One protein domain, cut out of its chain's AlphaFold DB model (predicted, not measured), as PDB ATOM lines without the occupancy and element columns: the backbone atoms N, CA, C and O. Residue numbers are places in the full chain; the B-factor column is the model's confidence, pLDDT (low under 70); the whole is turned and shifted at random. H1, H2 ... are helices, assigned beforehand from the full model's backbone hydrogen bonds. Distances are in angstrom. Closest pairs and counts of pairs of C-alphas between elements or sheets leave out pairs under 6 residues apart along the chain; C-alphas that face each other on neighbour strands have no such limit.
ATOM      1  N   TYR A   2      29.869  58.682 181.579       83.56
ATOM      2  CA  TYR A   2      29.993  59.990 182.252       83.56
ATOM      3  C   TYR A   2      30.768  61.045 181.446       83.56
ATOM      4  O   TYR A   2      30.294  62.167 181.302       83.56
ATOM      5  N   GLU A   3      31.896  60.676 180.832       90.00
ATOM      6  CA  GLU A   3      32.680  61.606 180.002       90.00
ATOM      7  C   GLU A   3      31.916  62.098 178.768       90.00
ATOM      8  O   GLU A   3      32.033  63.253 178.376       90.00
ATOM      9  N   PHE A   4      31.104  61.239 178.149       88.94
ATOM     10  CA  PHE A   4      30.322  61.622 176.975       88.94
ATOM     11  C   PHE A   4      29.245  62.650 177.335       88.94
ATOM     12  O   PHE A   4      29.142  63.683 176.679       88.94
ATOM     13  N   ALA A   5      28.492  62.401 178.412       91.00
ATOM     14  CA  ALA A   5      27.476  63.331 178.900       91.00
ATOM     15  C   ALA A   5      28.086  64.675 179.332       91.00
ATOM     16  O   ALA A   5      27.547  65.730 179.003       91.00
ATOM     17  N   TYR A   6      29.239  64.642 180.007       95.38
ATOM     18  CA  TYR A   6      29.971  65.847 180.393       95.38
ATOM     19  C   TYR A   6      30.404  66.675 179.175       95.38
ATOM     20  O   TYR A   6      30.157  67.878 179.130       95.38
ATOM     21  N   ASN A   7      30.966  66.032 178.147       95.44
ATOM     22  CA  ASN A   7      31.386  66.720 176.925       95.44
ATOM     23  C   ASN A   7      30.206  67.300 176.131       95.44
ATOM     24  O   ASN A   7      30.320  68.394 175.588       95.44
ATOM     25  N   ILE A   8      29.049  66.628 176.108       94.94
ATOM     26  CA  ILE A   8      27.824  67.208 175.534       94.94
ATOM     27  C   ILE A   8      27.392  68.457 176.309       94.94
ATOM     28  O   ILE A   8      27.019  69.456 175.699       94.94
ATOM     29  N   LEU A   9      27.452  68.436 177.641       95.19
ATOM     30  CA  LEU A   9      27.090  69.599 178.453       95.19
ATOM     31  C   LEU A   9      28.045  70.778 178.217       95.19
ATOM     32  O   LEU A   9      27.600  71.923 178.136       95.19
ATOM     33  N   LEU A  10      29.340  70.505 178.039       95.50
ATOM     34  CA  LEU A  10      30.308  71.516 177.614       95.50
ATOM     35  C   LEU A  10      29.994  72.063 176.217       95.50
ATOM     36  O   LEU A  10      30.046  73.276 176.030       95.50
ATOM     37  N   ALA A  11      29.595  71.211 175.272       95.06
ATOM     38  CA  ALA A  11      29.174  71.645 173.943       95.06
ATOM     39  C   ALA A  11      27.920  72.537 173.993       95.06
ATOM     40  O   ALA A  11      27.874  73.573 173.333       95.06
ATOM     41  N   PHE A  12      26.932  72.221 174.838       96.38
ATOM     42  CA  PHE A  12      25.797  73.120 175.085       96.38
ATOM     43  C   PHE A  12      26.232  74.457 175.683       96.38
ATOM     44  O   PHE A  12      25.735  75.504 175.272       96.38
ATOM     45  N   LYS A  13      27.177  74.440 176.630       95.06
ATOM     46  CA  LYS A  13      27.744  75.667 177.197       95.06
ATOM     47  C   LYS A  13      28.465  76.492 176.131       95.06
ATOM     48  O   LYS A  13      28.357  77.712 176.156       95.06
ATOM     49  N   GLN A  14      29.159  75.848 175.194       94.06
ATOM     50  CA  GLN A  14      29.801  76.517 174.066       94.06
ATOM     51  C   GLN A  14      28.770  77.157 173.127       94.06
ATOM     52  O   GLN A  14      28.919  78.327 172.805       94.06
ATOM     53  N   ILE A  15      27.700  76.442 172.759       94.38
ATOM     54  CA  ILE A  15      26.608  76.976 171.922       94.38
ATOM     55  C   ILE A  15      25.902  78.151 172.616       94.38
ATOM     56  O   ILE A  15      25.635  79.183 172.007       94.38
ATOM     57  N   ALA A  16      25.609  78.036 173.912       93.25
ATOM     58  CA  ALA A  16      25.029  79.146 174.664       93.25
ATOM     59  C   ALA A  16      26.008  80.329 174.752       93.25
ATOM     60  O   ALA A  16      25.615  81.479 174.573       93.25
ATOM     61  N   GLY A  17      27.293  80.038 174.972       92.50
ATOM     62  CA  GLY A  17      28.374  81.017 174.986       92.50
ATOM     63  C   GLY A  17      28.518  81.755 173.657       92.50
ATOM     64  O   GLY A  17      28.684  82.970 173.666       92.50
ATOM     65  N   SER A  18      28.369  81.066 172.519       91.44
ATOM     66  CA  SER A  18      28.474  81.679 171.189       91.44
ATOM     67  C   SER A  18      27.390  82.726 170.930       91.44
ATOM     68  O   SER A  18      27.611  83.654 170.167       91.44
ATOM     69  N   LEU A  19      26.234  82.621 171.594       90.94
ATOM     70  CA  LEU A  19      25.147  83.599 171.476       90.94
ATOM     71  C   LEU A  19      25.383  84.882 172.286       90.94
ATOM     72  O   LEU A  19      24.678  85.865 172.080       90.94
ATOM     73  N   VAL A  20      26.325  84.879 173.231       92.06
ATOM     74  CA  VAL A  20      26.580  86.022 174.129       92.06
ATOM     75  C   VAL A  20      28.012  86.546 174.051       92.06
ATOM     76  O   VAL A  20      28.287  87.615 174.587       92.06
ATOM     77  N   ALA A  21      28.918  85.813 173.397       88.12
ATOM     78  CA  ALA A  21      30.325  86.178 173.267       88.12
ATOM     79  C   ALA A  21      30.528  87.469 172.459       88.12
ATOM     80  O   ALA A  21      31.370  88.285 172.825       88.12
ATOM     81  N   ASP A  22      29.734  87.669 171.405       87.88
ATOM     82  CA  ASP A  22      29.695  88.909 170.638       87.88
ATOM     83  C   ASP A  22      28.240  89.300 170.367       87.88
ATOM     84  O   ASP A  22      27.504  88.577 169.701       87.88
ATOM     85  N   LEU A  23      27.814  90.458 170.877       87.81
ATOM     86  CA  LEU A  23      26.463  90.979 170.655       87.81
ATOM     87  C   LEU A  23      26.203  91.332 169.184       87.81
ATOM     88  O   LEU A  23      25.042  91.383 168.776       87.81
ATOM     89  N   SER A  24      27.252  91.552 168.385       88.62
ATOM     90  CA  SER A  24      27.127  91.878 166.966       88.62
ATOM     91  C   SER A  24      26.433  90.761 166.172       88.62
ATOM     92  O   SER A  24      25.675  91.047 165.241       88.62
ATOM     93  N   VAL A  25      26.569  89.504 166.619       89.44
ATOM     94  CA  VAL A  25      25.939  88.330 165.997       89.44
ATOM     95  C   VAL A  25      24.415  88.450 165.936       89.44
ATOM     96  O   VAL A  25      23.775  87.941 165.013       89.44
ATOM     97  N   TRP A  26      23.806  89.166 166.886       93.44
ATOM     98  CA  TRP A  26      22.357  89.335 166.947       93.44
ATOM     99  C   TRP A  26      21.804  90.190 165.813       93.44
ATOM    100  O   TRP A  26      20.650  89.991 165.443       93.44
ATOM    101  N   TRP A  27      22.607  91.057 165.191       92.62
ATOM    102  CA  TRP A  27      22.181  91.783 163.990       92.62
ATOM    103  C   TRP A  27      21.880  90.849 162.818       92.62
ATOM    104  O   TRP A  27      21.052  91.169 161.968       92.62
ATOM    105  N   LEU A  28      22.521  89.679 162.798       91.38
ATOM    106  CA  LEU A  28      22.343  88.659 161.774       91.38
ATOM    107  C   LEU A  28      21.393  87.544 162.247       91.38
ATOM    108  O   LEU A  28      20.549  87.096 161.473       91.38
ATOM    109  N   LEU A  29      21.456  87.138 163.521       93.62
ATOM    110  CA  LEU A  29      20.577  86.101 164.082       93.62
ATOM    111  C   LEU A  29      19.136  86.564 164.299       93.62
ATOM    112  O   LEU A  29      18.215  85.802 164.016       93.62
ATOM    113  N   ALA A  30      18.910  87.779 164.808       95.19
ATOM    114  CA  ALA A  30      17.567  88.254 165.140       95.19
ATOM    115  C   ALA A  30      16.575  88.173 163.964       95.19
ATOM    116  O   ALA A  30      15.486  87.634 164.174       95.19
ATOM    117  N   PRO A  31      16.901  88.620 162.731       94.50
ATOM    118  CA  PRO A  31      15.977  88.463 161.610       94.50
ATOM    119  C   PRO A  31      15.716  86.991 161.258       94.50
ATOM    120  O   PRO A  31      14.576  86.646 160.956       94.50
ATOM    121  N   ILE A  32      16.718  86.106 161.356       95.75
ATOM    122  CA  ILE A  32      16.548  84.660 161.115       95.75
ATOM    123  C   ILE A  32      15.574  84.065 162.138       95.75
ATOM    124  O   ILE A  32      14.623  83.382 161.763       95.75
ATOM    125  N   LEU A  33      15.783  84.355 163.424       95.88
ATOM    126  CA  LEU A  33      14.946  83.855 164.515       95.88
ATOM    127  C   LEU A  33      13.524  84.419 164.454       95.88
ATOM    128  O   LEU A  33      12.567  83.687 164.698       95.88
ATOM    129  N   LEU A  34      13.369  85.697 164.099       96.50
ATOM    130  CA  LEU A  34      12.057  86.318 163.946       96.50
ATOM    131  C   LEU A  34      11.263  85.639 162.831       96.50
ATOM    132  O   LEU A  34      10.126  85.233 163.059       96.50
ATOM    133  N   VAL A  35      11.862  85.487 161.646       94.62
ATOM    134  CA  VAL A  35      11.200  84.813 160.523       94.62
ATOM    135  C   VAL A  35      10.872  83.374 160.903       94.62
ATOM    136  O   VAL A  35       9.739  82.949 160.712       94.62
ATOM    137  N   TRP A  36      11.807  82.659 161.531       95.69
ATOM    138  CA  TRP A  36      11.574  81.298 161.998       95.69
ATOM    139  C   TRP A  36      10.345  81.196 162.906       95.69
ATOM    140  O   TRP A  36       9.419  80.440 162.607       95.69
ATOM    141  N   ILE A  37      10.302  81.980 163.985       95.12
ATOM    142  CA  ILE A  37       9.190  81.955 164.940       95.12
ATOM    143  C   ILE A  37       7.878  82.322 164.239       95.12
ATOM    144  O   ILE A  37       6.878  81.629 164.420       95.12
ATOM    145  N   MET A  38       7.879  83.363 163.403       93.88
ATOM    146  CA  MET A  38       6.683  83.808 162.685       93.88
ATOM    147  C   MET A  38       6.156  82.739 161.724       93.88
ATOM    148  O   MET A  38       4.954  82.481 161.702       93.88
ATOM    149  N   THR A  39       7.034  82.080 160.967       92.50
ATOM    150  CA  THR A  39       6.648  81.005 160.047       92.50
ATOM    151  C   THR A  39       6.112  79.788 160.806       92.50
ATOM    152  O   THR A  39       5.102  79.209 160.408       92.50
ATOM    153  N   GLU A  40       6.728  79.417 161.931       93.31
ATOM    154  CA  GLU A  40       6.245  78.317 162.772       93.31
ATOM    155  C   GLU A  40       4.884  78.623 163.406       93.31
ATOM    156  O   GLU A  40       4.004  77.759 163.425       93.31
ATOM    157  N   MET A  41       4.677  79.854 163.880       91.56
ATOM    158  CA  MET A  41       3.385  80.299 164.402       91.56
ATOM    159  C   MET A  41       2.311  80.319 163.315       91.56
ATOM    160  O   MET A  41       1.207  79.835 163.552       91.56
ATOM    161  N   TYR A  42       2.638  80.820 162.121       90.50
ATOM    162  CA  TYR A  42       1.719  80.866 160.986       90.50
ATOM    163  C   TYR A  42       1.196  79.470 160.631       90.50
ATOM    164  O   TYR A  42      -0.007  79.226 160.702       90.50
ATOM    165  N   TYR A  43       2.088  78.515 160.353       88.12
ATOM    166  CA  TYR A  43       1.679  77.143 160.028       88.12
ATOM    167  C   TYR A  43       1.070  76.393 161.220       88.12
ATOM    168  O   TYR A  43       0.352  75.409 161.048       88.12
ATOM    169  N   GLY A  44       1.348  76.839 162.445       87.12
ATOM    170  CA  GLY A  44       0.673  76.357 163.643       87.12
ATOM    171  C   GLY A  44      -0.791  76.778 163.730       87.12
ATOM    172  O   GLY A  44      -1.635  75.978 164.133       87.12
ATOM    173  N   GLU A  45      -1.086  78.020 163.350       86.56
ATOM    174  CA  GLU A  45      -2.431  78.590 163.389       86.56
ATOM    175  C   GLU A  45      -3.282  78.122 162.203       86.56
ATOM    176  O   GLU A  45      -4.439  77.728 162.373       86.56
ATOM    177  N   TYR A  46      -2.680  78.074 161.015       85.44
ATOM    178  CA  TYR A  46      -3.311  77.669 159.761       85.44
ATOM    179  C   TYR A  46      -2.949  76.222 159.402       85.44
ATOM    180  O   TYR A  46      -2.336  75.959 158.377       85.44
ATOM    181  N   LYS A  47      -3.352  75.249 160.231       76.50
ATOM    182  CA  LYS A  47      -2.945  73.822 160.121       76.50
ATOM    183  C   LYS A  47      -3.250  73.132 158.779       76.50
ATOM    184  O   LYS A  47      -2.727  72.051 158.524       76.50
ATOM    185  N   LYS A  48      -4.141  73.704 157.961       75.12
ATOM    186  CA  LYS A  48      -4.464  73.210 156.608       75.12
ATOM    187  C   LYS A  48      -3.527  73.754 155.536       75.12
ATOM    188  O   LYS A  48      -3.470  73.196 154.444       75.12
ATOM    189  N   GLU A  49      -2.833  74.847 155.827       76.62
ATOM    190  CA  GLU A  49      -1.778  75.348 154.970       76.62
ATOM    191  C   GLU A  49      -0.509  74.550 155.247       76.62
ATOM    192  O   GLU A  49      -0.063  74.407 156.384       76.62
ATOM    193  N   HIS A  50       0.061  74.006 154.182       72.62
ATOM    194  CA  HIS A  50       1.345  73.324 154.222       72.62
ATOM    195  C   HIS A  50       2.412  74.230 153.625       72.62
ATOM    196  O   HIS A  50       2.095  75.180 152.897       72.62
ATOM    197  N   VAL A  51       3.686  73.925 153.875       76.31
ATOM    198  CA  VAL A  51       4.772  74.530 153.104       76.31
ATOM    199  C   VAL A  51       4.622  74.065 151.655       76.31
ATOM    200  O   VAL A  51       5.049  72.981 151.262       76.31
ATOM    201  N   GLY A  52       3.939  74.881 150.854       85.00
ATOM    202  CA  GLY A  52       3.806  74.665 149.423       85.00
ATOM    203  C   GLY A  52       5.139  74.885 148.713       85.00
ATOM    204  O   GLY A  52       6.096  75.406 149.287       85.00
ATOM    205  N   PHE A  53       5.190  74.550 147.426       89.25
ATOM    206  CA  PHE A  53       6.398  74.725 146.615       89.25
ATOM    207  C   PHE A  53       6.915  76.171 146.615       89.25
ATOM    208  O   PHE A  53       8.120  76.383 146.685       89.25
ATOM    209  N   SER A  54       6.022  77.168 146.624       90.94
ATOM    210  CA  SER A  54       6.413  78.582 146.717       90.94
ATOM    211  C   SER A  54       7.102  78.916 148.047       90.94
ATOM    212  O   SER A  54       8.159  79.547 148.048       90.94
ATOM    213  N   SER A  55       6.567  78.431 149.171       92.44
ATOM    214  CA  SER A  55       7.183  78.611 150.489       92.44
ATOM    215  C   SER A  55       8.514  77.870 150.593       92.44
ATOM    216  O   SER A  55       9.496  78.451 151.043       92.44
ATOM    217  N   ALA A  56       8.581  76.623 150.112       94.62
ATOM    218  CA  ALA A  56       9.819  75.846 150.073       94.62
ATOM    219  C   ALA A  56      10.900  76.535 149.225       94.62
ATOM    220  O   ALA A  56      12.059  76.599 149.634       94.62
ATOM    221  N   LEU A  57      10.519  77.103 148.077       95.62
ATOM    222  CA  LEU A  57      11.410  77.878 147.216       95.62
ATOM    223  C   LEU A  57      11.934  79.124 147.941       95.62
ATOM    224  O   LEU A  57      13.139  79.366 147.941       95.62
ATOM    225  N   SER A  58      11.048  79.891 148.583       94.44
ATOM    226  CA  SER A  58      11.426  81.089 149.340       94.44
ATOM    227  C   SER A  58      12.396  80.756 150.476       94.44
ATOM    228  O   SER A  58      13.454  81.373 150.575       94.44
ATOM    229  N   VAL A  59      12.085  79.728 151.266       94.94
ATOM    230  CA  VAL A  59      12.927  79.237 152.363       94.94
ATOM    231  C   VAL A  59      14.287  78.748 151.845       94.94
ATOM    232  O   VAL A  59      15.324  79.090 152.415       94.94
ATOM    233  N   GLY A  60      14.307  78.013 150.728       96.50
ATOM    234  CA  GLY A  60      15.538  77.569 150.073       96.50
ATOM    235  C   GLY A  60      16.417  78.733 149.605       96.50
ATOM    236  O   GLY A  60      17.619  78.733 149.867       96.50
ATOM    237  N   ILE A  61      15.829  79.759 148.976       97.38
ATOM    238  CA  ILE A  61      16.547  80.975 148.550       97.38
ATOM    239  C   ILE A  61      17.121  81.719 149.758       97.38
ATOM    240  O   ILE A  61      18.292  82.101 149.738       97.38
ATOM    241  N   SER A  62      16.334  81.897 150.823       96.00
ATOM    242  CA  SER A  62      16.808  82.536 152.055       96.00
ATOM    243  C   SER A  62      17.986  81.781 152.670       96.00
ATOM    244  O   SER A  62      18.976  82.399 153.057       96.00
ATOM    245  N   PHE A  63      17.924  80.448 152.711       98.06
ATOM    246  CA  PHE A  63      19.012  79.644 153.260       98.06
ATOM    247  C   PHE A  63      20.275  79.676 152.397       98.06
ATOM    248  O   PHE A  63      21.385  79.771 152.928       98.06
ATOM    249  N   LEU A  64      20.121  79.659 151.070       98.31
ATOM    250  CA  LEU A  64      21.240  79.807 150.143       98.31
ATOM    251  C   LEU A  64      21.930  81.162 150.332       98.31
ATOM    252  O   LEU A  64      23.153  81.221 150.431       98.31
ATOM    253  N   TRP A  65      21.146  82.238 150.444       97.38
ATOM    254  CA  TRP A  65      21.661  83.580 150.703       97.38
ATOM    255  C   TRP A  65      22.478  83.638 151.997       97.38
ATOM    256  O   TRP A  65      23.617  84.102 151.984       97.38
ATOM    257  N   ILE A  66      21.938  83.114 153.102       96.88
ATOM    258  CA  ILE A  66      22.637  83.081 154.396       96.88
ATOM    259  C   ILE A  66      23.929  82.267 154.293       96.88
ATOM    260  O   ILE A  66      24.970  82.699 154.790       96.88
ATOM    261  N   SER A  67      23.896  81.130 153.597       97.50
ATOM    262  CA  SER A  67      25.082  80.294 153.392       97.50
ATOM    263  C   SER A  67      26.161  81.014 152.575       97.50
ATOM    264  O   SER A  67      27.343  80.917 152.895       97.50
ATOM    265  N   PHE A  68      25.779  81.809 151.574       96.44
ATOM    266  CA  PHE A  68      26.718  82.619 150.792       96.44
ATOM    267  C   PHE A  68      27.283  83.807 151.570       96.44
ATOM    268  O   PHE A  68      28.479  84.083 151.469       96.44
ATOM    269  N   VAL A  69      26.467  84.486 152.380       95.50
ATOM    270  CA  VAL A  69      26.955  85.525 153.301       95.50
ATOM    271  C   VAL A  69      27.972  84.929 154.277       95.50
ATOM    272  O   VAL A  69      29.050  85.488 154.461       95.50
ATOM    273  N   SER A  70      27.676  83.749 154.815       95.56
ATOM    274  CA  SER A  70      28.547  83.012 155.733       95.56
ATOM    275  C   SER A  70      29.866  82.599 155.065       95.56
ATOM    276  O   SER A  70      30.945  82.815 155.614       95.56
ATOM    277  N   MET A  71      29.808  82.110 153.821       94.94
ATOM    278  CA  MET A  71      31.000  81.852 153.001       94.94
ATOM    279  C   MET A  71      31.848  83.098 152.776       94.94
ATOM    280  O   MET A  71      33.070  83.052 152.904       94.94
ATOM    281  N   ARG A  72      31.209  84.231 152.468       94.56
ATOM    282  CA  ARG A  72      31.908  85.508 152.305       94.56
ATOM    283  C   ARG A  72      32.652  85.895 153.584       94.56
ATOM    284  O   ARG A  72      33.783  86.360 153.483       94.56
ATOM    285  N   ILE A  73      32.053  85.697 154.758       92.88
ATOM    286  CA  ILE A  73      32.696  85.991 156.046       92.88
ATOM    287  C   ILE A  73      33.937  85.111 156.245       92.88
ATOM    288  O   ILE A  73      35.001  85.647 156.549       92.88
ATOM    289  N   PHE A  74      33.864  83.803 155.971       93.12
ATOM    290  CA  PHE A  74      35.038  82.924 156.056       93.12
ATOM    291  C   PHE A  74      36.213  83.408 155.200       93.12
ATOM    292  O   PHE A  74      37.346  83.449 155.682       93.12
ATOM    293  N   PHE A  75      35.945  83.819 153.956       90.06
ATOM    294  CA  PHE A  75      36.984  84.348 153.071       90.06
ATOM    295  C   PHE A  75      37.545  85.690 153.550       90.06
ATOM    296  O   PHE A  75      38.749  85.907 153.454       90.06
ATOM    297  N   LEU A  76      36.705  86.576 154.095       91.62
ATOM    298  CA  LEU A  76      37.156  87.849 154.668       91.62
ATOM    299  C   LEU A  76      38.028  87.655 155.913       91.62
ATOM    300  O   LEU A  76      38.962  88.423 156.123       91.62
ATOM    301  N   LEU A  77      37.753  86.618 156.706       89.44
ATOM    302  CA  LEU A  77      38.561  86.226 157.861       89.44
ATOM    303  C   LEU A  77      39.803  85.398 157.482       89.44
ATOM    304  O   LEU A  77      40.547  84.982 158.366       89.44
ATOM    305  N   GLY A  78      40.031  85.143 156.188       88.69
ATOM    306  CA  GLY A  78      41.193  84.399 155.702       88.69
ATOM    307  C   GLY A  78      41.201  82.919 156.088       88.69
ATOM    308  O   GLY A  78      42.274  82.325 156.169       88.69
ATOM    309  N   ARG A  79      40.035  82.311 156.352       87.06
ATOM    310  CA  ARG A  79      39.958  80.886 156.701       87.06
ATOM    311  C   ARG A  79      40.208  80.006 155.479       87.06
ATOM    312  O   ARG A  79      39.505  80.131 154.475       87.06
ATOM    313  N   ASP A  80      41.166  79.085 155.581       84.62
ATOM    314  CA  ASP A  80      41.401  78.072 154.548       84.62
ATOM    315  C   ASP A  80      40.290  77.000 154.603       84.62
ATOM    316  O   ASP A  80      40.104  76.359 155.649       84.62
ATOM    317  N   PRO A  81      39.560  76.750 153.496       83.44
ATOM    318  CA  PRO A  81      38.570  75.678 153.409       83.44
ATOM    319  C   PRO A  81      39.097  74.281 153.763       83.44
ATOM    320  O   PRO A  81      38.313  73.422 154.160       83.44
ATOM    321  N   LYS A  82      40.402  74.025 153.598       85.06
ATOM    322  CA  LYS A  82      41.030  72.734 153.919       85.06
ATOM    323  C   LYS A  82      41.238  72.528 155.415       85.06
ATOM    324  O   LYS A  82      41.271  71.385 155.862       85.06
ATOM    325  N   GLU A  83      41.386  73.614 156.167       86.88
ATOM    326  CA  GLU A  83      41.678  73.582 157.604       86.88
ATOM    327  C   GLU A  83      40.435  73.862 158.458       86.88
ATOM    328  O   GLU A  83      40.415  73.545 159.644       86.88
ATOM    329  N   SER A  84      39.385  74.426 157.852       90.81
ATOM    330  CA  SER A  84      38.156  74.831 158.537       90.81
ATOM    331  C   SER A  84      36.979  73.927 158.143       90.81
ATOM    332  O   SER A  84      36.326  74.184 157.124       90.81
ATOM    333  N   PRO A  85      36.660  72.872 158.917       92.12
ATOM    334  CA  PRO A  85      35.543  71.974 158.606       92.12
ATOM    335  C   PRO A  85      34.185  72.697 158.541       92.12
ATOM    336  O   PRO A  85      33.263  72.229 157.872       92.12
ATOM    337  N   GLU A  86      34.064  73.861 159.175       94.06
ATOM    338  CA  GLU A  86      32.902  74.745 159.098       94.06
ATOM    339  C   GLU A  86      32.648  75.280 157.683       94.06
ATOM    340  O   GLU A  86      31.494  75.416 157.266       94.06
ATOM    341  N   VAL A  87      33.716  75.539 156.919       93.62
ATOM    342  CA  VAL A  87      33.624  75.971 155.518       93.62
ATOM    343  C   VAL A  87      33.046  74.837 154.679       93.62
ATOM    344  O   VAL A  87      32.088  75.041 153.934       93.62
ATOM    345  N   LEU A  88      33.556  73.613 154.851       92.88
ATOM    346  CA  LEU A  88      33.028  72.438 154.156       92.88
ATOM    347  C   LEU A  88      31.556  72.179 154.518       92.88
ATOM    348  O   LEU A  88      30.738  71.943 153.629       92.88
ATOM    349  N   MET A  89      31.198  72.274 155.801       94.12
ATOM    350  CA  MET A  89      29.811  72.120 156.250       94.12
ATOM    351  C   MET A  89      28.894  73.180 155.621       94.12
ATOM    352  O   MET A  89      27.823  72.857 155.109       94.12
ATOM    353  N   THR A  90      29.340  74.436 155.576       95.88
ATOM    354  CA  THR A  90      28.596  75.528 154.933       95.88
ATOM    355  C   THR A  90      28.433  75.299 153.425       95.88
ATOM    356  O   THR A  90      27.399  75.645 152.846       95.88
ATOM    357  N   ALA A  91      29.410  74.666 152.767       95.19
ATOM    358  CA  ALA A  91      29.300  74.295 151.355       95.19
ATOM    359  C   ALA A  91      28.230  73.214 151.153       95.19
ATOM    360  O   ALA A  91      27.402  73.327 150.250       95.19
ATOM    361  N   ILE A  92      28.193  72.205 152.029       96.62
ATOM    362  CA  ILE A  92      27.161  71.157 152.025       96.62
ATOM    363  C   ILE A  92      25.773  71.771 152.242       96.62
ATOM    364  O   ILE A  92      24.834  71.441 151.519       96.62
ATOM    365  N   PHE A  93      25.640  72.708 153.179       97.69
ATOM    366  CA  PHE A  93      24.397  73.445 153.406       97.69
ATOM    367  C   PHE A  93      23.967  74.285 152.199       97.69
ATOM    368  O   PHE A  93      22.789  74.284 151.845       97.69
ATOM    369  N   SER A  94      24.916  74.909 151.497       98.00
ATOM    370  CA  SER A  94      24.638  75.625 150.244       98.00
ATOM    371  C   SER A  94      24.109  74.680 149.160       98.00
ATOM    372  O   SER A  94      23.127  74.991 148.486       98.00
ATOM    373  N   LEU A  95      24.709  73.493 149.016       98.25
ATOM    374  CA  LEU A  95      24.228  72.463 148.088       98.25
ATOM    375  C   LEU A  95      22.837  71.950 148.477       98.25
ATOM    376  O   LEU A  95      21.995  71.746 147.604       98.25
ATOM    377  N   TYR A  96      22.571  71.789 149.773       98.44
ATOM    378  CA  TYR A  96      21.249  71.414 150.267       98.44
ATOM    379  C   TYR A  96      20.194  72.485 149.950       98.44
ATOM    380  O   TYR A  96      19.100  72.156 149.494       98.44
ATOM    381  N   ALA A  97      20.535  73.768 150.091       98.44
ATOM    382  CA  ALA A  97      19.656  74.865 149.698       98.44
ATOM    383  C   ALA A  97      19.367  74.859 148.184       98.44
ATOM    384  O   ALA A  97      18.211  74.974 147.780       98.44
ATOM    385  N   ILE A  98      20.389  74.639 147.343       98.50
ATOM    386  CA  ILE A  98      20.223  74.484 145.885       98.50
ATOM    387  C   ILE A  98      19.314  73.294 145.560       98.50
ATOM    388  O   ILE A  98      18.439  73.404 144.704       98.50
ATOM    389  N   PHE A  99      19.482  72.171 146.259       97.94
ATOM    390  CA  PHE A  99      18.623  71.000 146.108       97.94
ATOM    391  C   PHE A  99      17.154  71.310 146.440       97.94
ATOM    392  O   PHE A  99      16.262  70.937 145.675       97.94
ATOM    393  N   ILE A 100      16.888  72.044 147.525       97.69
ATOM    394  CA  ILE A 100      15.530  72.493 147.874       97.69
ATOM    395  C   ILE A 100      14.963  73.403 146.785       97.69
ATOM    396  O   ILE A 100      13.845  73.181 146.333       97.69
ATOM    397  N   ILE A 101      15.731  74.397 146.330       98.00
ATOM    398  CA  ILE A 101      15.311  75.331 145.274       98.00
ATOM    399  C   ILE A 101      14.956  74.571 143.997       98.00
ATOM    400  O   ILE A 101      13.887  74.788 143.429       98.00
ATOM    401  N   TYR A 102      15.834  73.665 143.564       97.81
ATOM    402  CA  TYR A 102      15.628  72.856 142.368       97.81
ATOM    403  C   TYR A 102      14.337  72.048 142.475       97.81
ATOM    404  O   TYR A 102      13.453  72.197 141.639       97.81
ATOM    405  N   THR A 103      14.196  71.258 143.540       96.44
ATOM    406  CA  THR A 103      13.041  70.368 143.737       96.44
ATOM    407  C   THR A 103      11.730  71.126 143.935       96.44
ATOM    408  O   THR A 103      10.687  70.662 143.471       96.44
ATOM    409  N   ALA A 104      11.779  72.303 144.569       95.88
ATOM    410  CA  ALA A 104      10.638  73.197 144.705       95.88
ATOM    411  C   ALA A 104      10.213  73.791 143.355       95.88
ATOM    412  O   ALA A 104       9.025  73.831 143.049       95.88
ATOM    413  N   TYR A 105      11.173  74.211 142.529       95.94
ATOM    414  CA  TYR A 105      10.909  74.784 141.209       95.94
ATOM    415  C   TYR A 105      10.374  73.740 140.219       95.94
ATOM    416  O   TYR A 105       9.379  73.976 139.534       95.94
ATOM    417  N   THR A 106      10.988  72.556 140.162       96.50
ATOM    418  CA  THR A 106      10.602  71.483 139.232       96.50
ATOM    419  C   THR A 106       9.411  70.659 139.705       96.50
ATOM    420  O   THR A 106       8.927  69.823 138.946       96.50
ATOM    421  N   HIS A 107       8.945  70.869 140.940       92.75
ATOM    422  CA  HIS A 107       7.860  70.100 141.552       92.75
ATOM    423  C   HIS A 107       8.132  68.581 141.530       92.75
ATOM    424  O   HIS A 107       7.223  67.770 141.370       92.75
ATOM    425  N   THR A 108       9.403  68.182 141.669       91.56
ATOM    426  CA  THR A 108       9.823  66.773 141.545       91.56
ATOM    427  C   THR A 108       9.294  65.895 142.682       91.56
ATOM    428  O   THR A 108       9.057  64.707 142.480       91.56
ATOM    429  N   PHE A 109       9.101  66.459 143.879       91.88
ATOM    430  CA  PHE A 109       8.591  65.736 145.044       91.88
ATOM    431  C   PHE A 109       7.142  66.085 145.369       91.88
ATOM    432  O   PHE A 109       6.644  67.151 145.023       91.88
ATOM    433  N   LEU A 110       6.485  65.193 146.115       90.69
ATOM    434  CA  LEU A 110       5.173  65.459 146.699       90.69
ATOM    435  C   LEU A 110       5.245  66.644 147.682       90.69
ATOM    436  O   LEU A 110       6.237  66.757 148.413       90.69
ATOM    437  N   PRO A 111       4.177  67.459 147.800       88.06
ATOM    438  CA  PRO A 111       4.127  68.567 148.755       88.06
ATOM    439  C   PRO A 111       4.452  68.154 150.197       88.06
ATOM    440  O   PRO A 111       5.191  68.844 150.885       88.06
ATOM    441  N   SER A 112       3.982  66.983 150.642       88.50
ATOM    442  CA  SER A 112       4.249  66.457 151.991       88.50
ATOM    443  C   SER A 112       5.716  66.091 152.239       88.50
ATOM    444  O   SER A 112       6.180  66.110 153.379       88.50
ATOM    445  N   THR A 113       6.455  65.739 151.186       91.00
ATOM    446  CA  THR A 113       7.899  65.504 151.261       91.00
ATOM    447  C   THR A 113       8.642  66.835 151.285       91.00
ATOM    448  O   THR A 113       9.547  67.004 152.102       91.00
ATOM    449  N   MET A 114       8.223  67.797 150.457       92.88
ATOM    450  CA  MET A 114       8.793  69.148 150.464       92.88
ATOM    451  C   MET A 114       8.607  69.846 151.808       92.88
ATOM    452  O   MET A 114       9.554  70.451 152.296       92.88
ATOM    453  N   ASP A 115       7.451  69.679 152.446       89.06
ATOM    454  CA  ASP A 115       7.162  70.220 153.776       89.06
ATOM    455  C   ASP A 115       8.152  69.729 154.845       89.06
ATOM    456  O   ASP A 115       8.558  70.485 155.722       89.06
ATOM    457  N   LYS A 116       8.628  68.483 154.738       91.94
ATOM    458  CA  LYS A 116       9.631  67.925 155.660       91.94
ATOM    459  C   LYS A 116      11.037  68.435 155.355       91.94
ATOM    460  O   LYS A 116      11.741  68.882 156.260       91.94
ATOM    461  N   ILE A 117      11.442  68.363 154.085       94.00
ATOM    462  CA  ILE A 117      12.797  68.718 153.633       94.00
ATOM    463  C   ILE A 117      13.038  70.228 153.788       94.00
ATOM    464  O   ILE A 117      14.093  70.646 154.258       94.00
ATOM    465  N   ALA A 118      12.045  71.052 153.459       95.50
ATOM    466  CA  ALA A 118      12.091  72.504 153.587       95.50
ATOM    467  C   ALA A 118      11.361  73.008 154.845       95.50
ATOM    468  O   ALA A 118      10.887  74.144 154.866       95.50
ATOM    469  N   SER A 119      11.247  72.171 155.888       94.38
ATOM    470  CA  SER A 119      10.547  72.576 157.111       94.38
ATOM    471  C   SER A 119      11.206  73.819 157.731       94.38
ATOM    472  O   SER A 119      12.439  73.867 157.821       94.38
ATOM    473  N   PRO A 120      10.425  74.813 158.198       94.44
ATOM    474  CA  PRO A 120      10.976  76.045 158.759       94.44
ATOM    475  C   PRO A 120      11.944  75.767 159.913       94.44
ATOM    476  O   PRO A 120      13.061  76.280 159.907       94.44
ATOM    477  N   THR A 121      11.574  74.874 160.839       96.00
ATOM    478  CA  THR A 121      12.455  74.409 161.923       96.00
ATOM    479  C   THR A 121      13.808  73.922 161.425       96.00
ATOM    480  O   THR A 121      14.822  74.356 161.961       96.00
ATOM    481  N   LEU A 122      13.860  73.067 160.400       97.00
ATOM    482  CA  LEU A 122      15.141  72.586 159.884       97.00
ATOM    483  C   LEU A 122      15.945  73.727 159.266       97.00
ATOM    484  O   LEU A 122      17.109  73.920 159.604       97.00
ATOM    485  N   ILE A 123      15.332  74.478 158.355       97.75
ATOM    486  CA  ILE A 123      16.071  75.421 157.521       97.75
ATOM    487  C   ILE A 123      16.555  76.624 158.317       97.75
ATOM    488  O   ILE A 123      17.711  77.022 158.174       97.75
ATOM    489  N   TYR A 124      15.729  77.180 159.198       97.50
ATOM    490  CA  TYR A 124      16.152  78.312 160.012       97.50
ATOM    491  C   TYR A 124      17.112  77.905 161.132       97.50
ATOM    492  O   TYR A 124      18.028  78.669 161.435       97.50
ATOM    493  N   PHE A 125      16.991  76.687 161.676       97.69
ATOM    494  CA  PHE A 125      18.002  76.149 162.588       97.69
ATOM    495  C   PHE A 125      19.359  76.020 161.894       97.69
ATOM    496  O   PHE A 125      20.354  76.546 162.391       97.69
ATOM    497  N   LEU A 126      19.402  75.380 160.719       97.81
ATOM    498  CA  LEU A 126      20.637  75.269 159.943       97.81
ATOM    499  C   LEU A 126      21.169  76.651 159.552       97.81
ATOM    500  O   LEU A 126      22.364  76.879 159.663       97.81
ATOM    501  N   SER A 127      20.300  77.597 159.189       98.00
ATOM    502  CA  SER A 127      20.694  78.984 158.899       98.00
ATOM    503  C   SER A 127      21.414  79.647 160.077       98.00
ATOM    504  O   SER A 127      22.463  80.260 159.887       98.00
ATOM    505  N   ALA A 128      20.880  79.503 161.293       96.69
ATOM    506  CA  ALA A 128      21.499  80.038 162.503       96.69
ATOM    507  C   ALA A 128      22.846  79.363 162.806       96.69
ATOM    508  O   ALA A 128      23.813  80.040 163.145       96.69
ATOM    509  N   VAL A 129      22.932  78.040 162.633       96.62
ATOM    510  CA  VAL A 129      24.181  77.279 162.799       96.62
ATOM    511  C   VAL A 129      25.247  77.737 161.802       96.62
ATOM    512  O   VAL A 129      26.375  78.010 162.203       96.62
ATOM    513  N   THR A 130      24.891  77.870 160.524       96.31
ATOM    514  CA  THR A 130      25.790  78.348 159.465       96.31
ATOM    515  C   THR A 130      26.374  79.719 159.794       96.31
ATOM    516  O   THR A 130      27.576  79.939 159.651       96.31
ATOM    517  N   LEU A 131      25.532  80.623 160.293       95.69
ATOM    518  CA  LEU A 131      25.952  81.957 160.692       95.69
ATOM    519  C   LEU A 131      26.929  81.919 161.879       95.69
ATOM    520  O   LEU A 131      27.997  82.527 161.811       95.69
ATOM    521  N   LEU A 132      26.604  81.164 162.936       94.81
ATOM    522  CA  LEU A 132      27.465  81.013 164.118       94.81
ATOM    523  C   LEU A 132      28.837  80.424 163.774       94.81
ATOM    524  O   LEU A 132      29.851  80.831 164.345       94.81
ATOM    525  N   PHE A 133      28.875  79.488 162.825       94.44
ATOM    526  CA  PHE A 133      30.122  78.965 162.287       94.44
ATOM    527  C   PHE A 133      30.933  80.042 161.561       94.44
ATOM    528  O   PHE A 133      32.142  80.133 161.774       94.44
ATOM    529  N   SER A 134      30.286  80.872 160.735       93.19
ATOM    530  CA  SER A 134      30.978  81.909 159.955       93.19
ATOM    531  C   SER A 134      31.598  83.015 160.791       93.19
ATOM    532  O   SER A 134      32.717  83.431 160.506       93.19
ATOM    533  N   GLU A 135      30.940  83.404 161.881       91.62
ATOM    534  CA  GLU A 135      31.470  84.375 162.843       91.62
ATOM    535  C   GLU A 135      32.593  83.780 163.714       91.62
ATOM    536  O   GLU A 135      33.194  84.458 164.544       91.62
ATOM    537  N   GLY A 136      32.895  82.487 163.554       89.12
ATOM    538  CA  GLY A 136      33.932  81.810 164.322       89.12
ATOM    539  C   GLY A 136      33.599  81.612 165.796       89.12
ATOM    540  O   GLY A 136      34.490  81.273 166.573       89.12
ATOM    541  N   LEU A 137      32.334  81.800 166.172       87.56
ATOM    542  CA  LEU A 137      31.850  81.699 167.548       87.56
ATOM    543  C   LEU A 137      31.606  80.244 167.967       87.56
ATOM    544  O   LEU A 137      31.524  79.942 169.158       87.56
ATOM    545  N   LEU A 138      31.503  79.337 166.993       89.06
ATOM    546  CA  LEU A 138      31.292  77.913 167.204       89.06
ATOM    547  C   LEU A 138      32.297  77.105 166.374       89.06
ATOM    548  O   LEU A 138      32.455  77.350 165.180       89.06
ATOM    549  N   SER A 139      32.966  76.142 167.008       87.50
ATOM    550  CA  SER A 139      33.887  75.211 166.346       87.50
ATOM    551  C   SER A 139      33.204  73.872 166.103       87.50
ATOM    552  O   SER A 139      32.495  73.369 166.978       87.50
ATOM    553  N   ILE A 140      33.438  73.259 164.945       88.75
ATOM    554  CA  ILE A 140      32.940  71.914 164.670       88.75
ATOM    555  C   ILE A 140      33.767  70.879 165.436       88.75
ATOM    556  O   ILE A 140      34.950  70.661 165.186       88.75
ATOM    557  N   ASP A 141      33.096  70.179 166.343       91.75
ATOM    558  CA  ASP A 141      33.551  68.905 166.880       91.75
ATOM    559  C   ASP A 141      32.367  67.932 167.017       91.75
ATOM    560  O   ASP A 141      31.197  68.294 166.843       91.75
ATOM    561  N   ARG A 142      32.658  66.660 167.311       92.62
ATOM    562  CA  ARG A 142      31.629  65.608 167.416       92.62
ATOM    563  C   ARG A 142      30.579  65.873 168.503       92.62
ATOM    564  O   ARG A 142      29.431  65.449 168.364       92.62
ATOM    565  N   TYR A 143      30.962  66.532 169.592       95.69
ATOM    566  CA  TYR A 143      30.087  66.856 170.713       95.69
ATOM    567  C   TYR A 143      29.224  68.073 170.396       95.69
ATOM    568  O   TYR A 143      28.027  68.023 170.661       95.69
ATOM    569  N   VAL A 144      29.785  69.099 169.747       94.94
ATOM    570  CA  VAL A 144      29.026  70.234 169.200       94.94
ATOM    571  C   VAL A 144      28.012  69.745 168.174       94.94
ATOM    572  O   VAL A 144      26.833  70.064 168.297       94.94
ATOM    573  N   GLY A 145      28.410  68.884 167.233       94.31
ATOM    574  CA  GLY A 145      27.479  68.278 166.277       94.31
ATOM    575  C   GLY A 145      26.343  67.504 166.961       94.31
ATOM    576  O   GLY A 145      25.178  67.651 166.592       94.31
ATOM    577  N   SER A 146      26.658  66.740 168.012       95.50
ATOM    578  CA  SER A 146      25.653  66.016 168.804       95.50
ATOM    579  C   SER A 146      24.718  66.965 169.566       95.50
ATOM    580  O   SER A 146      23.506  66.763 169.567       95.50
ATOM    581  N   ALA A 147      25.253  68.018 170.187       96.50
ATOM    582  CA  ALA A 147      24.477  69.019 170.914       96.50
ATOM    583  C   ALA A 147      23.571  69.836 169.979       96.50
ATOM    584  O   ALA A 147      22.416  70.094 170.318       96.50
ATOM    585  N   LEU A 148      24.043  70.176 168.776       96.62
ATOM    586  CA  LEU A 148      23.233  70.803 167.732       96.62
ATOM    587  C   LEU A 148      22.100  69.879 167.277       96.62
ATOM    588  O   LEU A 148      20.956  70.317 167.189       96.62
ATOM    589  N   PHE A 149      22.376  68.590 167.063       96.62
ATOM    590  CA  PHE A 149      21.332  67.625 166.715       96.62
ATOM    591  C   PHE A 149      20.275  67.492 167.823       96.62
ATOM    592  O   PHE A 149      19.077  67.555 167.546       96.62
ATOM    593  N   ILE A 150      20.698  67.378 169.088       97.19
ATOM    594  CA  ILE A 150      19.778  67.354 170.236       97.19
ATOM    595  C   ILE A 150      18.971  68.658 170.308       97.19
ATOM    596  O   ILE A 150      17.767  68.612 170.555       97.19
ATOM    597  N   SER A 151      19.599  69.810 170.049       97.19
ATOM    598  CA  SER A 151      18.918  71.111 170.014       97.19
ATOM    599  C   SER A 151      17.849  71.157 168.927       97.19
ATOM    600  O   SER A 151      16.729  71.574 169.206       97.19
ATOM    601  N   LEU A 152      18.152  70.678 167.717       97.31
ATOM    602  CA  LEU A 152      17.194  70.590 166.614       97.31
ATOM    603  C   LEU A 152      15.978  69.737 167.000       97.31
ATOM    604  O   LEU A 152      14.840  70.168 166.825       97.31
ATOM    605  N   VAL A 153      16.209  68.554 167.581       97.75
ATOM    606  CA  VAL A 153      15.128  67.697 168.099       97.75
ATOM    607  C   VAL A 153      14.329  68.429 169.183       97.75
ATOM    608  O   VAL A 153      13.100  68.394 169.171       97.75
ATOM    609  N   GLY A 154      15.008  69.138 170.086       97.56
ATOM    610  CA  GLY A 154      14.384  69.978 171.107       97.56
ATOM    611  C   GLY A 154      13.477  71.057 170.514       97.56
ATOM    612  O   GLY A 154      12.334  71.189 170.946       97.56
ATOM    613  N   PHE A 155      13.927  71.777 169.484       96.88
ATOM    614  CA  PHE A 155      13.117  72.786 168.797       96.88
ATOM    615  C   PHE A 155      11.886  72.181 168.122       96.88
ATOM    616  O   PHE A 155      10.791  72.721 168.279       96.88
ATOM    617  N   TYR A 156      12.022  71.032 167.453       95.81
ATOM    618  CA  TYR A 156      10.864  70.314 166.914       95.81
ATOM    619  C   TYR A 156       9.844  69.970 168.003       95.81
ATOM    620  O   TYR A 156       8.646  70.166 167.800       95.81
ATOM    621  N   LEU A 157      10.299  69.491 169.166       96.25
ATOM    622  CA  LEU A 157       9.420  69.179 170.295       96.25
ATOM    623  C   LEU A 157       8.737  70.432 170.855       96.25
ATOM    624  O   LEU A 157       7.533  70.409 171.105       96.25
ATOM    625  N   VAL A 158       9.479  71.528 171.019       95.31
ATOM    626  CA  VAL A 158       8.938  72.805 171.502       95.31
ATOM    627  C   VAL A 158       7.856  73.320 170.556       95.31
ATOM    628  O   VAL A 158       6.735  73.571 170.998       95.31
ATOM    629  N   PHE A 159       8.132  73.410 169.252       93.81
ATOM    630  CA  PHE A 159       7.132  73.864 168.285       93.81
ATOM    631  C   PHE A 159       5.960  72.895 168.168       93.81
ATOM    632  O   PHE A 159       4.821  73.340 168.054       93.81
ATOM    633  N   PHE A 160       6.189  71.587 168.275       92.25
ATOM    634  CA  PHE A 160       5.104  70.612 168.334       92.25
ATOM    635  C   PHE A 160       4.159  70.877 169.518       92.25
ATOM    636  O   PHE A 160       2.942  70.909 169.333       92.25
ATOM    637  N   ILE A 161       4.699  71.119 170.716       93.06
ATOM    638  CA  ILE A 161       3.911  71.451 171.914       93.06
ATOM    639  C   ILE A 161       3.155  72.768 171.707       93.06
ATOM    640  O   ILE A 161       1.947  72.817 171.942       93.06
ATOM    641  N   ILE A 162       3.827  73.814 171.215       91.81
ATOM    642  CA  ILE A 162       3.208  75.123 170.955       91.81
ATOM    643  C   ILE A 162       2.033  74.979 169.980       91.81
ATOM    644  O   ILE A 162       0.912  75.378 170.291       91.81
ATOM    645  N   LYS A 163       2.253  74.331 168.833       89.38
ATOM    646  CA  LYS A 163       1.222  74.128 167.804       89.38
ATOM    647  C   LYS A 163       0.049  73.281 168.284       89.38
ATOM    648  O   LYS A 163      -1.078  73.459 167.825       89.38
ATOM    649  N   LYS A 164       0.313  72.323 169.173       87.56
ATOM    650  CA  LYS A 164      -0.710  71.415 169.686       87.56
ATOM    651  C   LYS A 164      -1.592  72.068 170.746       87.56
ATOM    652  O   LYS A 164      -2.796  71.842 170.716       87.56
ATOM    653  N   TYR A 165      -1.007  72.827 171.672       88.12
ATOM    654  CA  TYR A 165      -1.717  73.312 172.861       88.12
ATOM    655  C   TYR A 165      -2.068  74.799 172.831       88.12
ATOM    656  O   TYR A 165      -2.973  75.209 173.551       88.12
ATOM    657  N   PHE A 166      -1.376  75.603 172.023       85.56
ATOM    658  CA  PHE A 166      -1.517  77.060 172.043       85.56
ATOM    659  C   PHE A 166      -1.997  77.654 170.713       85.56
ATOM    660  O   PHE A 166      -2.404  78.811 170.703       85.56
ATOM    661  N   LEU A 167      -1.974  76.892 169.611       84.75
ATOM    662  CA  LEU A 167      -2.334  77.371 168.269       84.75
ATOM    663  C   LEU A 167      -3.386  76.494 167.575       84.75
ATOM    664  O   LEU A 167      -3.574  75.310 167.887       84.75
ATOM    665  N   GLY A 168      -4.042  77.083 166.574       68.81
ATOM    666  CA  GLY A 168      -5.044  76.438 165.718       68.81
ATOM    667  C   GLY A 168      -6.481  76.894 165.965       68.81
ATOM    668  O   GLY A 168      -7.391  76.389 165.318       68.81
ATOM    669  N   PHE A 169      -6.688  77.854 166.868       64.12
ATOM    670  CA  PHE A 169      -8.017  78.355 167.217       64.12
ATOM    671  C   PHE A 169      -8.628  79.156 166.049       64.12
ATOM    672  O   PHE A 169      -9.784  78.955 165.689       64.12
ATOM    673  N   ARG A 170      -7.859  80.035 165.390       61.03
ATOM    674  CA  ARG A 170      -8.340  80.884 164.280       61.03
ATOM    675  C   ARG A 170      -8.567  80.115 162.983       61.03
ATOM    676  O   ARG A 170      -9.522  80.432 162.276       61.03
ATOM    677  N   GLY A 171      -7.753  79.096 162.695       60.38
ATOM    678  CA  GLY A 171      -7.948  78.234 161.524       60.38
ATOM    679  C   GLY A 171      -9.305  77.513 161.538       60.38
ATOM    680  O   GLY A 171      -9.926  77.331 160.490       60.38
ATOM    681  N   GLU A 172      -9.813  77.167 162.725       64.25
ATOM    682  CA  GLU A 172     -11.156  76.599 162.897       64.25
ATOM    683  C   GLU A 172     -12.261  77.657 162.702       64.25
ATOM    684  O   GLU A 172     -13.253  77.398 162.016       64.25
ATOM    685  N   PHE A 173     -12.077  78.881 163.212       63.19
ATOM    686  CA  PHE A 173     -13.045  79.977 163.038       63.19
ATOM    687  C   PHE A 173     -13.224  80.425 161.579       63.19
ATOM    688  O   PHE A 173     -14.354  80.662 161.143       63.19
ATOM    689  N   GLU A 174     -12.146  80.533 160.800       62.75
ATOM    690  CA  GLU A 174     -12.240  80.868 159.370       62.75
ATOM    691  C   GLU A 174     -12.980  79.790 158.565       62.75
ATOM    692  O   GLU A 174     -13.718  80.096 157.622       62.75
ATOM    693  N   GLN A 175     -12.866  78.526 158.974       63.75
ATOM    694  CA  GLN A 175     -13.614  77.436 158.361       63.75
ATOM    695  C   GLN A 175     -15.116  77.541 158.652       63.75
ATOM    696  O   GLN A 175     -15.924  77.426 157.733       63.75
ATOM    697  N   VAL A 176     -15.505  77.801 159.902       66.19
ATOM    698  CA  VAL A 176     -16.923  78.002 160.252       66.19
ATOM    699  C   VAL A 176     -17.500  79.192 159.478       66.19
ATOM    700  O   VAL A 176     -18.603  79.114 158.937       66.19
ATOM    701  N   ARG A 177     -16.727  80.273 159.337       67.38
ATOM    702  CA  ARG A 177     -17.144  81.464 158.589       67.38
ATOM    703  C   ARG A 177     -17.289  81.215 157.083       67.38
ATOM    704  O   ARG A 177     -18.210  81.753 156.472       67.38
ATOM    705  N   SER A 178     -16.398  80.429 156.475       68.38
ATOM    706  CA  SER A 178     -16.481  80.093 155.044       68.38
ATOM    707  C   SER A 178     -17.622  79.120 154.735       68.38
ATOM    708  O   SER A 178     -18.300  79.291 153.725       68.38
ATOM    709  N   LEU A 179     -17.911  78.171 155.632       72.62
ATOM    710  CA  LEU A 179     -19.096  77.311 155.533       72.62
ATOM    711  C   LEU A 179     -20.401  78.110 155.673       72.62
ATOM    712  O   LEU A 179     -21.335  77.870 154.917       72.62
ATOM    713  N   GLY A 180     -20.449  79.100 156.572       71.00
ATOM    714  CA  GLY A 180     -21.614  79.980 156.728       71.00
ATOM    715  C   GLY A 180     -21.931  80.809 155.477       71.00
ATOM    716  O   GLY A 180     -23.091  80.925 155.102       71.00
ATOM    717  N   LYS A 181     -20.910  81.315 154.774       64.00
ATOM    718  CA  LYS A 181     -21.092  82.075 153.521       64.00
ATOM    719  C   LYS A 181     -21.578  81.234 152.337       64.00
ATOM    720  O   LYS A 181     -22.223  81.773 151.448       64.00
ATOM    721  N   ASN A 182     -21.279  79.935 152.308       58.56
ATOM    722  CA  ASN A 182     -21.726  79.047 151.230       58.56
ATOM    723  C   ASN A 182     -23.199  78.623 151.359       58.56
ATOM    724  O   ASN A 182     -23.725  78.029 150.428       58.56
ATOM    725  N   HIS A 183     -23.854  78.913 152.487       57.22
ATOM    726  CA  HIS A 183     -25.284  78.661 152.691       57.22
ATOM    727  C   HIS A 183     -26.181  79.869 152.365       57.22
ATOM    728  O   HIS A 183     -27.401  79.735 152.399       57.22
TER     729      HIS A 183
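What this domain is: This is residues 2 to 183 of the 185 residues of an uncharacterized protein of Candidatus Niyogibacteria bacterium CG10_big_fil_rev_8_21_14_0_10_42_19 (UniProt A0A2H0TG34). Five helices make an elongated up-and-down bundle, with H6 in the middle and H2, H3, H4 and H7 round it; H1 crosses H7 near one end, and short H5 packs on residues 53 to 56 of H3 towards the other. H8 leads away from the bundle, and residues 175 to 183 stick out. The printed part has 182 residues with eight named helices, H1 to H8 in order, and no named strand; the class is all helix. The whole is only just compact, close to loose, with a radius of gyration of the C-alphas of 18.6 A and spans of 67 by 40 by 30 A.

Where its parts are: The longest helices are H3, residues 53 to 76, 34.4 A, and H7, residues 142 to 165, 34.7 A. H3 begins at C-alpha 53 (6.398, 74.725, 146.615). H2, residues 23 to 45, measures 32.3 A, H4, residues 85 to 106, 31.6 A, and H6, residues 120 to 134, 20.9 A. H1, residues 2 to 18, measures 24.4 A and begins at C-alpha 2 (29.993, 59.990, 182.252). H5 is residues 111 to 117. H8, residues 169 to 181, ends at C-alpha 181 (-21.092, 82.075, 153.521).

How they stand to each other: H3 and H4 form a helical hairpin and touch at a shallow tilt of 25 degrees, with the C-alphas of Phe 53 and Ala 104 closest, 4.9 A. H3 touches the hub H6 the same way at 8 degrees, closest at the C-alphas of Ser 70 and Ser 134, 5.0 A. H2 touches H6 at a shallow tilt of 7 degrees, opposite ways, closest at Trp 36 and Tyr 124, 5.8 A between C-alphas. H2 has a kink of 41 degrees near residue 30. H6 and H7 form a hairpin at 33 degrees, a shallow tilt only just short of steep; the C-alphas of Thr 121 and Tyr 156 are closest, 6.6 A. H7, with residues 143 to 147 alone, touches H1 at 72 degrees, only just about perpendicular; the C-alphas of Ala 11 and Val 144 are closest, 5.0 A. H3 and H7 are apart. H2 and H8 only just touch, only at their ends, with 3 pairs of C-alphas within 8 A, closest at Glu 45 and Gly 171, 5.8 A. Each O i to N i+4 pair is within hydrogen-bond range in H1, H3, H4, H6 and H7; the counts are 15 of 19 in H2, 2 of 3 in H5 and 8 of 9 in H8.

The domain as a whole: The C-alphas of Glu 83 and His 183, the two farthest apart, are 67.3 A apart. The printed part has no cut, and no link is long. Residues 168 to 178 and 181 to 183 have pLDDT under 70.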